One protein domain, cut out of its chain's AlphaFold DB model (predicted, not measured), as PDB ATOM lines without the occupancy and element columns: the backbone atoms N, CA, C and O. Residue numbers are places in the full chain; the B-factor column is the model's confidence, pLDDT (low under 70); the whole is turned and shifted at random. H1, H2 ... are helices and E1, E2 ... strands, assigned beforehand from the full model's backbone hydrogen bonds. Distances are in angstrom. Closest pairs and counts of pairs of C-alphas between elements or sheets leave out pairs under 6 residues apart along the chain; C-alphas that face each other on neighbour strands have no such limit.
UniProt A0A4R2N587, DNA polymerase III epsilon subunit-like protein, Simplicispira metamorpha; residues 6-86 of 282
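What this domain is: This is residues 6 to 86 of the 282 residues of the protein "DNA polymerase III epsilon subunit-like protein" of Simplicispira metamorpha (UniProt A0A4R2N587). A strongly twisted sheet of four strands has the helix H2 over one face and no named helix over the other, while residues 6 to 11 and 14 to 17 of helix H1 stick out beyond this body. The printed part has 81 residues, in the order H1, E1, H2, E2, E3, E4, and its class is mixed, helices and strands. The mixed sheet runs E1, E2, E3, E4. The whole is only just compact, close to loose, with a radius of gyration of the C-alphas of 13.6 A and spans of 37 by 25 by 21 A.

How they stand to each other: H1, residues 6 to 17, is not on the sheet. E1, residues 24 to 28, is an edge strand. H2, residues 38 to 50, is on the sheet at a height of 8.4 A, making two layers, a helix on one face of a sheet. E2, residues 58 to 63, is parallel to E1 at 16 degrees, with N 61 and O 25 3.1 A apart, within hydrogen-bond range. E1, H2 and E2 form a strand-helix-strand unit, parallel strands with a helix between, whose crossover is right-handed. H2 runs along the strands, at 23 degrees to E2 on the local plane; their closest C-alphas, Ala 48 and Leu 58, are 5.0 A apart. E3, residues 72 to 77, forms a hairpin with E2, with N 60 and O 75 2.9 A apart. E4, residues 82 to 85, forms a hairpin with E3, with N 83 and O 76 2.8 A apart; E2, E3 and E4 are a meander, each the antiparallel neighbour of the one before. H1 is apart from H2. In H1 and H2 every O i to N i+4 pair is within hydrogen-bond range.

Where its parts are: H1 begins at C-alpha 6 (5.883, -2.509, -12.114) and is 17.2 A long; H2 is 18.5 A. E1 is 14.2 A, E2 16.8 A, E3 16.6 A and E4 9.8 A, ending at C-alpha 85 (5.810, 27.886, -11.406).

The domain as a whole: The farthest C-alphas, Lys 17 and Pro 32, are 37.8 A apart. The printed part has no cut and no long link. Residues 8 and 54 have pLDDT under 70.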
ATOM      1  N   PRO A   6       4.719  -1.690 -11.762       74.19
ATOM      2  CA  PRO A   6       5.883  -2.509 -12.114       74.19
ATOM      3  C   PRO A   6       6.483  -2.215 -13.495       74.19
ATOM      4  O   PRO A   6       7.708  -2.129 -13.621       74.19
ATOM      5  N   ALA A   7       5.651  -2.041 -14.526       75.69
ATOM      6  CA  ALA A   7       6.130  -1.726 -15.872       75.69
ATOM      7  C   ALA A   7       6.826  -0.354 -15.924       75.69
ATOM      8  O   ALA A   7       7.921  -0.244 -16.477       75.69
ATOM      9  N   VAL A   8       6.243   0.657 -15.268       68.75
ATOM     10  CA  VAL A   8       6.808   2.017 -15.176       68.75
ATOM     11  C   VAL A   8       8.156   2.022 -14.448       68.75
ATOM     12  O   VAL A   8       9.084   2.715 -14.861       68.75
ATOM     13  N   VAL A   9       8.301   1.243 -13.371       72.88
ATOM     14  CA  VAL A   9       9.577   1.132 -12.641       72.88
ATOM     15  C   VAL A   9      10.659   0.511 -13.527       72.88
ATOM     16  O   VAL A   9      11.762   1.047 -13.616       72.88
ATOM     17  N   LYS A  10      10.333  -0.570 -14.244       80.12
ATOM     18  CA  LYS A  10      11.275  -1.247 -15.146       80.12
ATOM     19  C   LYS A  10      11.718  -0.354 -16.310       80.12
ATOM     20  O   LYS A  10      12.889  -0.360 -16.679       80.12
ATOM     21  N   GLU A  11      10.795   0.411 -16.884       79.94
ATOM     22  CA  GLU A  11      11.092   1.377 -17.944       79.94
ATOM     23  C   GLU A  11      12.017   2.495 -17.446       79.94
ATOM     24  O   GLU A  11      13.016   2.804 -18.095       79.94
ATOM     25  N   ARG A  12      11.756   3.039 -16.249       78.75
ATOM     26  CA  ARG A  12      12.625   4.049 -15.624       78.75
ATOM     27  C   ARG A  12      14.054   3.548 -15.437       78.75
ATOM     28  O   ARG A  12      14.991   4.282 -15.733       78.75
ATOM     29  N   GLU A  13      14.236   2.312 -14.977       80.31
ATOM     30  CA  GLU A  13      15.568   1.719 -14.808       80.31
ATOM     31  C   GLU A  13      16.314   1.527 -16.136       80.31
ATOM     32  O   GLU A  13      17.535   1.679 -16.182       80.31
ATOM     33  N   LEU A  14      15.599   1.182 -17.213       84.81
ATOM     34  CA  LEU A  14      16.182   1.041 -18.551       84.81
ATOM     35  C   LEU A  14      16.642   2.395 -19.095       84.81
ATOM     36  O   LEU A  14      17.804   2.534 -19.464       84.81
ATOM     37  N   LEU A  15      15.768   3.401 -19.063       82.31
ATOM     38  CA  LEU A  15      16.073   4.744 -19.562       82.31
ATOM     39  C   LEU A  15      17.177   5.423 -18.737       82.31
ATOM     40  O   LEU A  15      18.031   6.114 -19.289       82.31
ATOM     41  N   PHE A  16      17.236   5.162 -17.428       81.94
ATOM     42  CA  PHE A  16      18.319   5.664 -16.583       81.94
ATOM     43  C   PHE A  16      19.693   5.118 -16.990       81.94
ATOM     44  O   PHE A  16      20.677   5.857 -16.979       81.94
ATOM     45  N   LYS A  17      19.777   3.851 -17.419       85.06
ATOM     46  CA  LYS A  17      21.027   3.276 -17.953       85.06
ATOM     47  C   LYS A  17      21.468   3.934 -19.261       85.06
ATOM     48  O   LYS A  17      22.655   3.910 -19.570       85.06
ATOM     49  N   GLU A  18      20.540   4.541 -19.994       87.88
ATOM     50  CA  GLU A  18      20.806   5.316 -21.211       87.88
ATOM     51  C   GLU A  18      21.108   6.800 -20.922       87.88
ATOM     52  O   GLU A  18      21.275   7.594 -21.845       87.88
ATOM     53  N   GLY A  19      21.216   7.187 -19.644       83.44
ATOM     54  CA  GLY A  19      21.512   8.559 -19.223       83.44
ATOM     55  C   GLY A  19      20.292   9.481 -19.157       83.44
ATOM     56  O   GLY A  19      20.450  10.695 -19.033       83.44
ATOM     57  N   LEU A  20      19.072   8.937 -19.234       78.25
ATOM     58  CA  LEU A  20      17.834   9.711 -19.151       78.25
ATOM     59  C   LEU A  20      17.302   9.743 -17.714       78.25
ATOM     60  O   LEU A  20      17.138   8.715 -17.060       78.25
ATOM     61  N   HIS A  21      16.979  10.939 -17.223       76.00
ATOM     62  CA  HIS A  21      16.473  11.145 -15.867       76.00
ATOM     63  C   HIS A  21      14.973  11.452 -15.878       76.00
ATOM     64  O   HIS A  21      14.510  12.350 -16.579       76.00
ATOM     65  N   CYS A  22      14.207  10.740 -15.050       76.31
ATOM     66  CA  CYS A  22      12.803  11.061 -14.807       76.31
ATOM     67  C   CYS A  22      12.712  12.226 -13.812       76.31
ATOM     68  O   CYS A  22      12.926  12.037 -12.618       76.31
ATOM     69  N   LEU A  23      12.376  13.419 -14.305       78.81
ATOM     70  CA  LEU A  23      12.248  14.633 -13.486       78.81
ATOM     71  C   LEU A  23      10.847  14.816 -12.880       78.81
ATOM     72  O   LEU A  23      10.662  15.673 -12.015       78.81
ATOM     73  N   GLY A  24       9.857  14.046 -13.345       85.50
ATOM     74  CA  GLY A  24       8.467  14.353 -13.057       85.50
ATOM     75  C   GLY A  24       7.417  13.480 -13.725       85.50
ATOM     76  O   GLY A  24       7.734  12.490 -14.384       85.50
ATOM     77  N   PHE A  25       6.157  13.880 -13.573       86.31
ATOM     78  CA  PHE A  25       5.015  13.327 -14.305       86.31
ATOM     79  C   PHE A  25       4.094  14.442 -14.811       86.31
ATOM     80  O   PHE A  25       4.216  15.599 -14.410       86.31
ATOM     81  N   TRP A  26       3.174  14.104 -15.709       91.31
ATOM     82  CA  TRP A  26       2.154  15.034 -16.174       91.31
ATOM     83  C   TRP A  26       0.834  14.319 -16.441       91.31
ATOM     84  O   TRP A  26       0.817  13.116 -16.717       91.31
ATOM     85  N   HIS A  27      -0.262  15.069 -16.384       88.06
ATOM     86  CA  HIS A  27      -1.590  14.599 -16.772       88.06
ATOM     87  C   HIS A  27      -2.473  15.759 -17.247       88.06
ATOM     88  O   HIS A  27      -2.054  16.916 -17.281       88.06
ATOM     89  N   THR A  28      -3.694  15.448 -17.676       89.31
ATOM     90  CA  THR A  28      -4.652  16.423 -18.214       89.31
ATOM     91  C   THR A  28      -5.817  16.641 -17.267       89.31
ATOM     92  O   THR A  28      -6.302  15.686 -16.658       89.31
ATOM     93  N   HIS A  29      -6.317  17.867 -17.226       87.12
ATOM     94  CA  HIS A  29      -7.516  18.266 -16.504       87.12
ATOM     95  C   HIS A  29      -8.568  18.800 -17.489       87.12
ATOM     96  O   HIS A  29      -8.202  19.413 -18.494       87.12
ATOM     97  N   PRO A  30      -9.872  18.562 -17.249       86.50
ATOM     98  CA  PRO A  30     -10.930  19.113 -18.092       86.50
ATOM     99  C   PRO A  30     -11.117  20.629 -17.910       86.50
ATOM    100  O   PRO A  30     -11.768  21.259 -18.742       86.50
ATOM    101  N   GLU A  31     -10.589  21.228 -16.837       87.12
ATOM    102  CA  GLU A  31     -10.698  22.662 -16.578       87.12
ATOM    103  C   GLU A  31      -9.811  23.513 -17.519       87.12
ATOM    104  O   GLU A  31      -8.708  23.097 -17.879       87.12
ATOM    105  N   PRO A  32     -10.228  24.748 -17.882       85.69
ATOM    106  CA  PRO A  32      -9.437  25.626 -18.751       85.69
ATOM    107  C   PRO A  32      -8.067  25.998 -18.180       85.69
ATOM    108  O   PRO A  32      -7.060  25.867 -18.872       85.69
ATOM    109  N   THR A  33      -8.027  26.424 -16.917       90.50
ATOM    110  CA  THR A  33      -6.794  26.728 -16.184       90.50
ATOM    111  C   THR A  33      -6.629  25.681 -15.090       90.50
ATOM    112  O   THR A  33      -7.469  25.620 -14.188       90.50
ATOM    113  N   PRO A  34      -5.575  24.857 -15.144       89.56
ATOM    114  CA  PRO A  34      -5.459  23.711 -14.261       89.56
ATOM    115  C   PRO A  34      -5.047  24.109 -12.838       89.56
ATOM    116  O   PRO A  34      -4.238  25.019 -12.621       89.56
ATOM    117  N   SER A  35      -5.555  23.361 -11.863       89.12
ATOM    118  CA  SER A  35      -5.097  23.353 -10.473       89.12
ATOM    119  C   SER A  35      -5.001  21.905  -9.977       89.12
ATOM    120  O   SER A  35      -5.840  21.082 -10.343       89.12
ATOM    121  N   PRO A  36      -3.986  21.561  -9.167       91.06
ATOM    122  CA  PRO A  36      -3.831  20.209  -8.655       91.06
ATOM    123  C   PRO A  36      -4.914  19.905  -7.621       91.06
ATOM    124  O   PRO A  36      -5.199  20.722  -6.740       91.06
ATOM    125  N   SER A  37      -5.494  18.714  -7.718       88.38
ATOM    126  CA  SER A  37      -6.363  18.143  -6.694       88.38
ATOM    127  C   SER A  37      -5.560  17.724  -5.455       88.38
ATOM    128  O   SER A  37      -4.329  17.669  -5.474       88.38
ATOM    129  N   SER A  38      -6.245  17.387  -4.358       85.94
ATOM    130  CA  SER A  38      -5.591  16.837  -3.160       85.94
ATOM    131  C   SER A  38      -4.768  15.581  -3.454       85.94
ATOM    132  O   SER A  38      -3.697  15.401  -2.871       85.94
ATOM    133  N   ASP A  39      -5.249  14.744  -4.372       84.38
ATOM    134  CA  ASP A  39      -4.609  13.481  -4.737       84.38
ATOM    135  C   ASP A  39      -3.333  13.731  -5.549       84.38
ATOM    136  O   ASP A  39      -2.308  13.096  -5.295       84.38
ATOM    137  N   ASP A  40      -3.349  14.722  -6.448       86.81
ATOM    138  CA  ASP A  40      -2.170  15.138  -7.221       86.81
ATOM    139  C   ASP A  40      -1.047  15.634  -6.304       86.81
ATOM    140  O   ASP A  40       0.122  15.285  -6.482       86.81
ATOM    141  N   ILE A  41      -1.405  16.425  -5.287       88.25
ATOM    142  CA  ILE A  41      -0.454  16.958  -4.305       88.25
ATOM    143  C   ILE A  41       0.133  15.824  -3.463       88.25
ATOM    144  O   ILE A  41       1.348  15.772  -3.267       88.25
ATOM    145  N   ALA A  42      -0.708  14.904  -2.982       85.25
ATOM    146  CA  ALA A  42      -0.262  13.764  -2.187       85.25
ATOM    147  C   ALA A  42       0.700  12.862  -2.979       85.25
ATOM    148  O   ALA A  42       1.764  12.501  -2.466       85.25
ATOM    149  N   LEU A  43       0.369  12.574  -4.241       84.25
ATOM    150  CA  LEU A  43       1.193  11.780  -5.147       84.25
ATOM    151  C   LEU A  43       2.536  12.466  -5.442       84.25
ATOM    152  O   LEU A  43       3.593  11.837  -5.348       84.25
ATOM    153  N   ALA A  44       2.521  13.767  -5.747       86.25
ATOM    154  CA  ALA A  44       3.742  14.543  -5.960       86.25
ATOM    155  C   ALA A  44       4.635  14.554  -4.709       86.25
ATOM    156  O   ALA A  44       5.855  14.407  -4.816       86.25
ATOM    157  N   ALA A  45       4.041  14.665  -3.518       86.00
ATOM    158  CA  ALA A  45       4.761  14.644  -2.252       86.00
ATOM    159  C   ALA A  45       5.428  13.295  -1.962       86.00
ATOM    160  O   ALA A  45       6.568  13.258  -1.496       86.00
ATOM    161  N   GLU A  46       4.731  12.191  -2.230       84.44
ATOM    162  CA  GLU A  46       5.271  10.839  -2.083       84.44
ATOM    163  C   GLU A  46       6.464  10.613  -3.017       84.44
ATOM    164  O   GLU A  46       7.541  10.220  -2.563       84.44
ATOM    165  N   HIS A  47       6.311  10.953  -4.298       81.44
ATOM    166  CA  HIS A  47       7.382  10.825  -5.283       81.44
ATOM    167  C   HIS A  47       8.579  11.737  -4.990       81.44
ATOM    168  O   HIS A  47       9.720  11.303  -5.145       81.44
ATOM    169  N   ALA A  48       8.343  12.970  -4.530       84.50
ATOM    170  CA  ALA A  48       9.412  13.877  -4.128       84.50
ATOM    171  C   ALA A  48      10.226  13.309  -2.958       84.50
ATOM    172  O   ALA A  48      11.449  13.273  -3.038       84.50
ATOM    173  N   ARG A  49       9.565  12.788  -1.912       82.31
ATOM    174  CA  ARG A  49      10.242  12.150  -0.767       82.31
ATOM    175  C   ARG A  49      11.026  10.907  -1.174       82.31
ATOM    176  O   ARG A  49      12.149  10.724  -0.716       82.31
ATOM    177  N   ALA A  50      10.463  10.080  -2.053       78.50
ATOM    178  CA  ALA A  50      11.145   8.893  -2.561       78.50
ATOM    179  C   ALA A  50      12.397   9.234  -3.398       78.50
ATOM    180  O   ALA A  50      13.326   8.434  -3.459       78.50
ATOM    181  N   GLY A  51      12.430  10.411  -4.034       71.44
ATOM    182  CA  GLY A  51      13.500  10.853  -4.932       71.44
ATOM    183  C   GLY A  51      14.584  11.747  -4.318       71.44
ATOM    184  O   GLY A  51      15.505  12.133  -5.037       71.44
ATOM    185  N   GLN A  52      14.522  12.064  -3.016       70.69
ATOM    186  CA  GLN A  52      15.411  13.049  -2.367       70.69
ATOM    187  C   GLN A  52      16.912  12.743  -2.488       70.69
ATOM    188  O   GLN A  52      17.734  13.649  -2.385       70.69
ATOM    189  N   SER A  53      17.297  11.488  -2.734       70.06
ATOM    190  CA  SER A  53      18.698  11.119  -2.968       70.06
ATOM    191  C   SER A  53      19.222  11.512  -4.357       70.06
ATOM    192  O   SER A  53      20.430  11.459  -4.574       70.06
ATOM    193  N   GLY A  54      18.341  11.853  -5.306       67.06
ATOM    194  CA  GLY A  54      18.687  12.141  -6.703       67.06
ATOM    195  C   GLY A  54      18.314  13.542  -7.193       67.06
ATOM    196  O   GLY A  54      18.910  14.010  -8.161       67.06
ATOM    197  N   PHE A  55      17.354  14.219  -6.557       71.88
ATOM    198  CA  PHE A  55      16.927  15.571  -6.932       71.88
ATOM    199  C   PHE A  55      16.258  16.313  -5.764       71.88
ATOM    200  O   PHE A  55      15.671  15.702  -4.874       71.88
ATOM    201  N   THR A  56      16.321  17.649  -5.788       79.75
ATOM    202  CA  THR A  56      15.778  18.529  -4.731       79.75
ATOM    203  C   THR A  56      14.250  18.620  -4.740       79.75
ATOM    204  O   THR A  56      13.641  18.977  -3.737       79.75
ATOM    205  N   GLY A  57      13.610  18.310  -5.865       83.69
ATOM    206  CA  GLY A  57      12.159  18.329  -5.976       83.69
ATOM    207  C   GLY A  57      11.671  17.662  -7.251       83.69
ATOM    208  O   GLY A  57      12.391  17.593  -8.246       83.69
ATOM    209  N   LEU A  58      10.444  17.160  -7.195       88.56
ATOM    210  CA  LEU A  58       9.760  16.548  -8.321       88.56
ATOM    211  C   LEU A  58       8.997  17.621  -9.095       88.56
ATOM    212  O   LEU A  58       8.173  18.326  -8.509       88.56
ATOM    213  N   VAL A  59       9.223  17.711 -10.403       91.00
ATOM    214  CA  VAL A  59       8.410  18.551 -11.288       91.00
ATOM    215  C   VAL A  59       7.128  17.795 -11.634       91.00
ATOM    216  O   VAL A  59       7.173  16.609 -11.940       91.00
ATOM    217  N   PHE A  60       5.974  18.448 -11.646       90.75
ATOM    218  CA  PHE A  60       4.814  17.891 -12.334       90.75
ATOM    219  C   PHE A  60       4.020  18.967 -13.062       90.75
ATOM    220  O   PHE A  60       4.003  20.131 -12.654       90.75
ATOM    221  N   ALA A  61       3.399  18.578 -14.172       93.12
ATOM    222  CA  ALA A  61       2.651  19.481 -15.032       93.12
ATOM    223  C   ALA A  61       1.214  19.000 -15.232       93.12
ATOM    224  O   ALA A  61       0.963  17.807 -15.384       93.12
ATOM    225  N   ILE A  62       0.276  19.941 -15.267       92.75
ATOM    226  CA  ILE A  62      -1.124  19.672 -15.589       92.75
ATOM    227  C   ILE A  62      -1.494  20.512 -16.808       92.75
ATOM    228  O   ILE A  62      -1.233  21.716 -16.842       92.75
ATOM    229  N   LEU A  63      -2.092  19.864 -17.804       92.31
ATOM    230  CA  LEU A  63      -2.593  20.489 -19.028       92.31
ATOM    231  C   LEU A  63      -4.114  20.658 -18.928       92.31
ATOM    232  O   LEU A  63      -4.841  19.666 -18.890       92.31
ATOM    233  N   GLY A  64      -4.569  21.907 -18.863       91.19
ATOM    234  CA  GLY A  64      -5.967  22.303 -19.018       91.19
ATOM    235  C   GLY A  64      -6.321  22.594 -20.478       91.19
ATOM    236  O   GLY A  64      -5.535  22.336 -21.391       91.19
ATOM    237  N   THR A  65      -7.510  23.147 -20.717       92.50
ATOM    238  CA  THR A  65      -8.020  23.373 -22.084       92.50
ATOM    239  C   THR A  65      -7.775  24.779 -22.651       92.50
ATOM    240  O   THR A  65      -8.110  25.018 -23.811       92.50
ATOM    241  N   ALA A  66      -7.247  25.733 -21.872       89.38
ATOM    242  CA  ALA A  66      -6.937  27.080 -22.365       89.38
ATOM    243  C   ALA A  66      -5.645  27.114 -23.220       89.38
ATOM    244  O   ALA A  66      -4.791  26.236 -23.089       89.38
ATOM    245  N   PRO A  67      -5.453  28.123 -24.093       85.44
ATOM    246  CA  PRO A  67      -4.180  28.326 -24.783       85.44
ATOM    247  C   PRO A  67      -3.021  28.582 -23.809       85.44
ATOM    248  O   PRO A  67      -3.218  29.041 -22.683       85.44
ATOM    249  N   ALA A  68      -1.790  28.327 -24.252       79.50
ATOM    250  CA  ALA A  68      -0.605  28.703 -23.488       79.50
ATOM    251  C   ALA A  68      -0.500  30.242 -23.341       79.50
ATOM    252  O   ALA A  68      -0.808  30.957 -24.298       79.50
ATOM    253  N   PRO A  69      -0.030  30.757 -22.185       85.19
ATOM    254  CA  PRO A  69       0.469  30.000 -21.031       85.19
ATOM    255  C   PRO A  69      -0.624  29.529 -20.054       85.19
ATOM    256  O   PRO A  69      -0.343  28.689 -19.205       85.19
ATOM    257  N   ASP A  70      -1.857  30.019 -20.167       86.69
ATOM    258  CA  ASP A  70      -2.888  29.861 -19.129       86.69
ATOM    259  C   ASP A  70      -3.415  28.425 -18.970       86.69
ATOM    260  O   ASP A  70      -3.875  28.052 -17.887       86.69
ATOM    261  N   GLY A  71      -3.337  27.609 -20.024       91.25
ATOM    262  CA  GLY A  71      -3.698  26.188 -19.979       91.25
ATOM    263  C   GLY A  71      -2.603  25.257 -19.463       91.25
ATOM    264  O   GLY A  71      -2.863  24.069 -19.298       91.25
ATOM    265  N   LEU A  72      -1.389  25.753 -19.196       92.94
ATOM    266  CA  LEU A  72      -0.288  24.943 -18.676       92.94
ATOM    267  C   LEU A  72       0.025  25.338 -17.232       92.94
ATOM    268  O   LEU A  72       0.502  26.436 -16.950       92.94
ATOM    269  N   GLY A  73      -0.194  24.410 -16.309       92.62
ATOM    270  CA  GLY A  73       0.267  24.536 -14.935       92.62
ATOM    271  C   GLY A  73       1.510  23.688 -14.706       92.62
ATOM    272  O   GLY A  73       1.523  22.514 -15.065       92.62
ATOM    273  N   VAL A  74       2.540  24.264 -14.088       93.25
ATOM    274  CA  VAL A  74       3.745  23.535 -13.674       93.25
ATOM    275  C   VAL A  74       3.978  23.774 -12.190       93.25
ATOM    276  O   VAL A  74       3.866  24.901 -11.703       93.25
ATOM    277  N   TRP A  75       4.309  22.711 -11.468       93.69
ATOM    278  CA  TRP A  75       4.630  22.746 -10.050       93.69
ATOM    279  C   TRP A  75       5.901  21.957  -9.750       93.69
ATOM    280  O   TRP A  75       6.278  21.047 -10.486       93.69
ATOM    281  N   VAL A  76       6.538  22.295  -8.633       93.38
ATOM    282  CA  VAL A  76       7.625  21.534  -8.024       93.38
ATOM    283  C   VAL A  76       7.217  21.179  -6.604       93.38
ATOM    284  O   VAL A  76       6.846  22.060  -5.833       93.38
ATOM    285  N   HIS A  77       7.294  19.905  -6.242       91.81
ATOM    286  CA  HIS A  77       7.117  19.463  -4.862       91.81
ATOM    287  C   HIS A  77       8.472  19.021  -4.290       91.81
ATOM    288  O   HIS A  77       9.122  18.157  -4.871       91.81
ATOM    289  N   ASP A  78       8.908  19.582  -3.158       88.81
ATOM    290  CA  ASP A  78      10.225  19.270  -2.543       88.81
ATOM    291  C   ASP A  78      10.174  18.134  -1.492       88.81
ATOM    292  O   ASP A  78      11.182  17.667  -0.964       88.81
ATOM    293  N   GLY A  79       8.962  17.663  -1.200       83.62
ATOM    294  CA  GLY A  79       8.662  16.634  -0.195       83.62
ATOM    295  C   GLY A  79       7.978  17.200   1.051       83.62
ATOM    296  O   GLY A  79       7.367  16.443   1.810       83.62
ATOM    297  N   THR A  80       7.992  18.527   1.179       85.38
ATOM    298  CA  THR A  80       7.448  19.329   2.281       85.38
ATOM    299  C   THR A  80       6.453  20.371   1.779       85.38
ATOM    300  O   THR A  80       5.385  20.525   2.364       85.38
ATOM    301  N   ALA A  81       6.795  21.070   0.697       87.12
ATOM    302  CA  ALA A  81       6.008  22.148   0.125       87.12
ATOM    303  C   ALA A  81       5.810  21.970  -1.383       87.12
ATOM    304  O   ALA A  81       6.634  21.379  -2.090       87.12
ATOM    305  N   LEU A  82       4.693  22.526  -1.855       89.81
ATOM    306  CA  LEU A  82       4.330  22.624  -3.259       89.81
ATOM    307  C   LEU A  82       4.568  24.055  -3.747       89.81
ATOM    308  O   LEU A  82       3.980  25.006  -3.234       89.81
ATOM    309  N   TRP A  83       5.363  24.186  -4.798       90.88
ATOM    310  CA  TRP A  83       5.727  25.452  -5.415       90.88
ATOM    311  C   TRP A  83       5.131  25.509  -6.814       90.88
ATOM    312  O   TRP A  83       5.435  24.665  -7.651       90.88
ATOM    313  N   ARG A  84       4.273  26.492  -7.093       90.56
ATOM    314  CA  ARG A  84       3.759  26.709  -8.451       90.56
ATOM    315  C   ARG A  84       4.764  27.534  -9.246       90.56
ATOM    316  O   ARG A  84       5.118  28.631  -8.820       90.56
ATOM    317  N   ALA A  85       5.152  27.051 -10.420       86.19
ATOM    318  CA  ALA A  85       5.810  27.886 -11.406       86.19
ATOM    319  C   ALA A  85       4.770  28.866 -11.958       86.19
ATOM    320  O   ALA A  85       3.786  28.480 -12.594       86.19
ATOM    321  N   LEU A  86       4.959  30.142 -11.648       79.62
ATOM    322  CA  LEU A  86       4.196  31.213 -12.263       79.62
ATOM    323  C   LEU A  86       4.950  31.673 -13.514       79.62
ATOM    324  O   LEU A  86       6.182  31.713 -13.477       79.62
TER     325      LEU A  86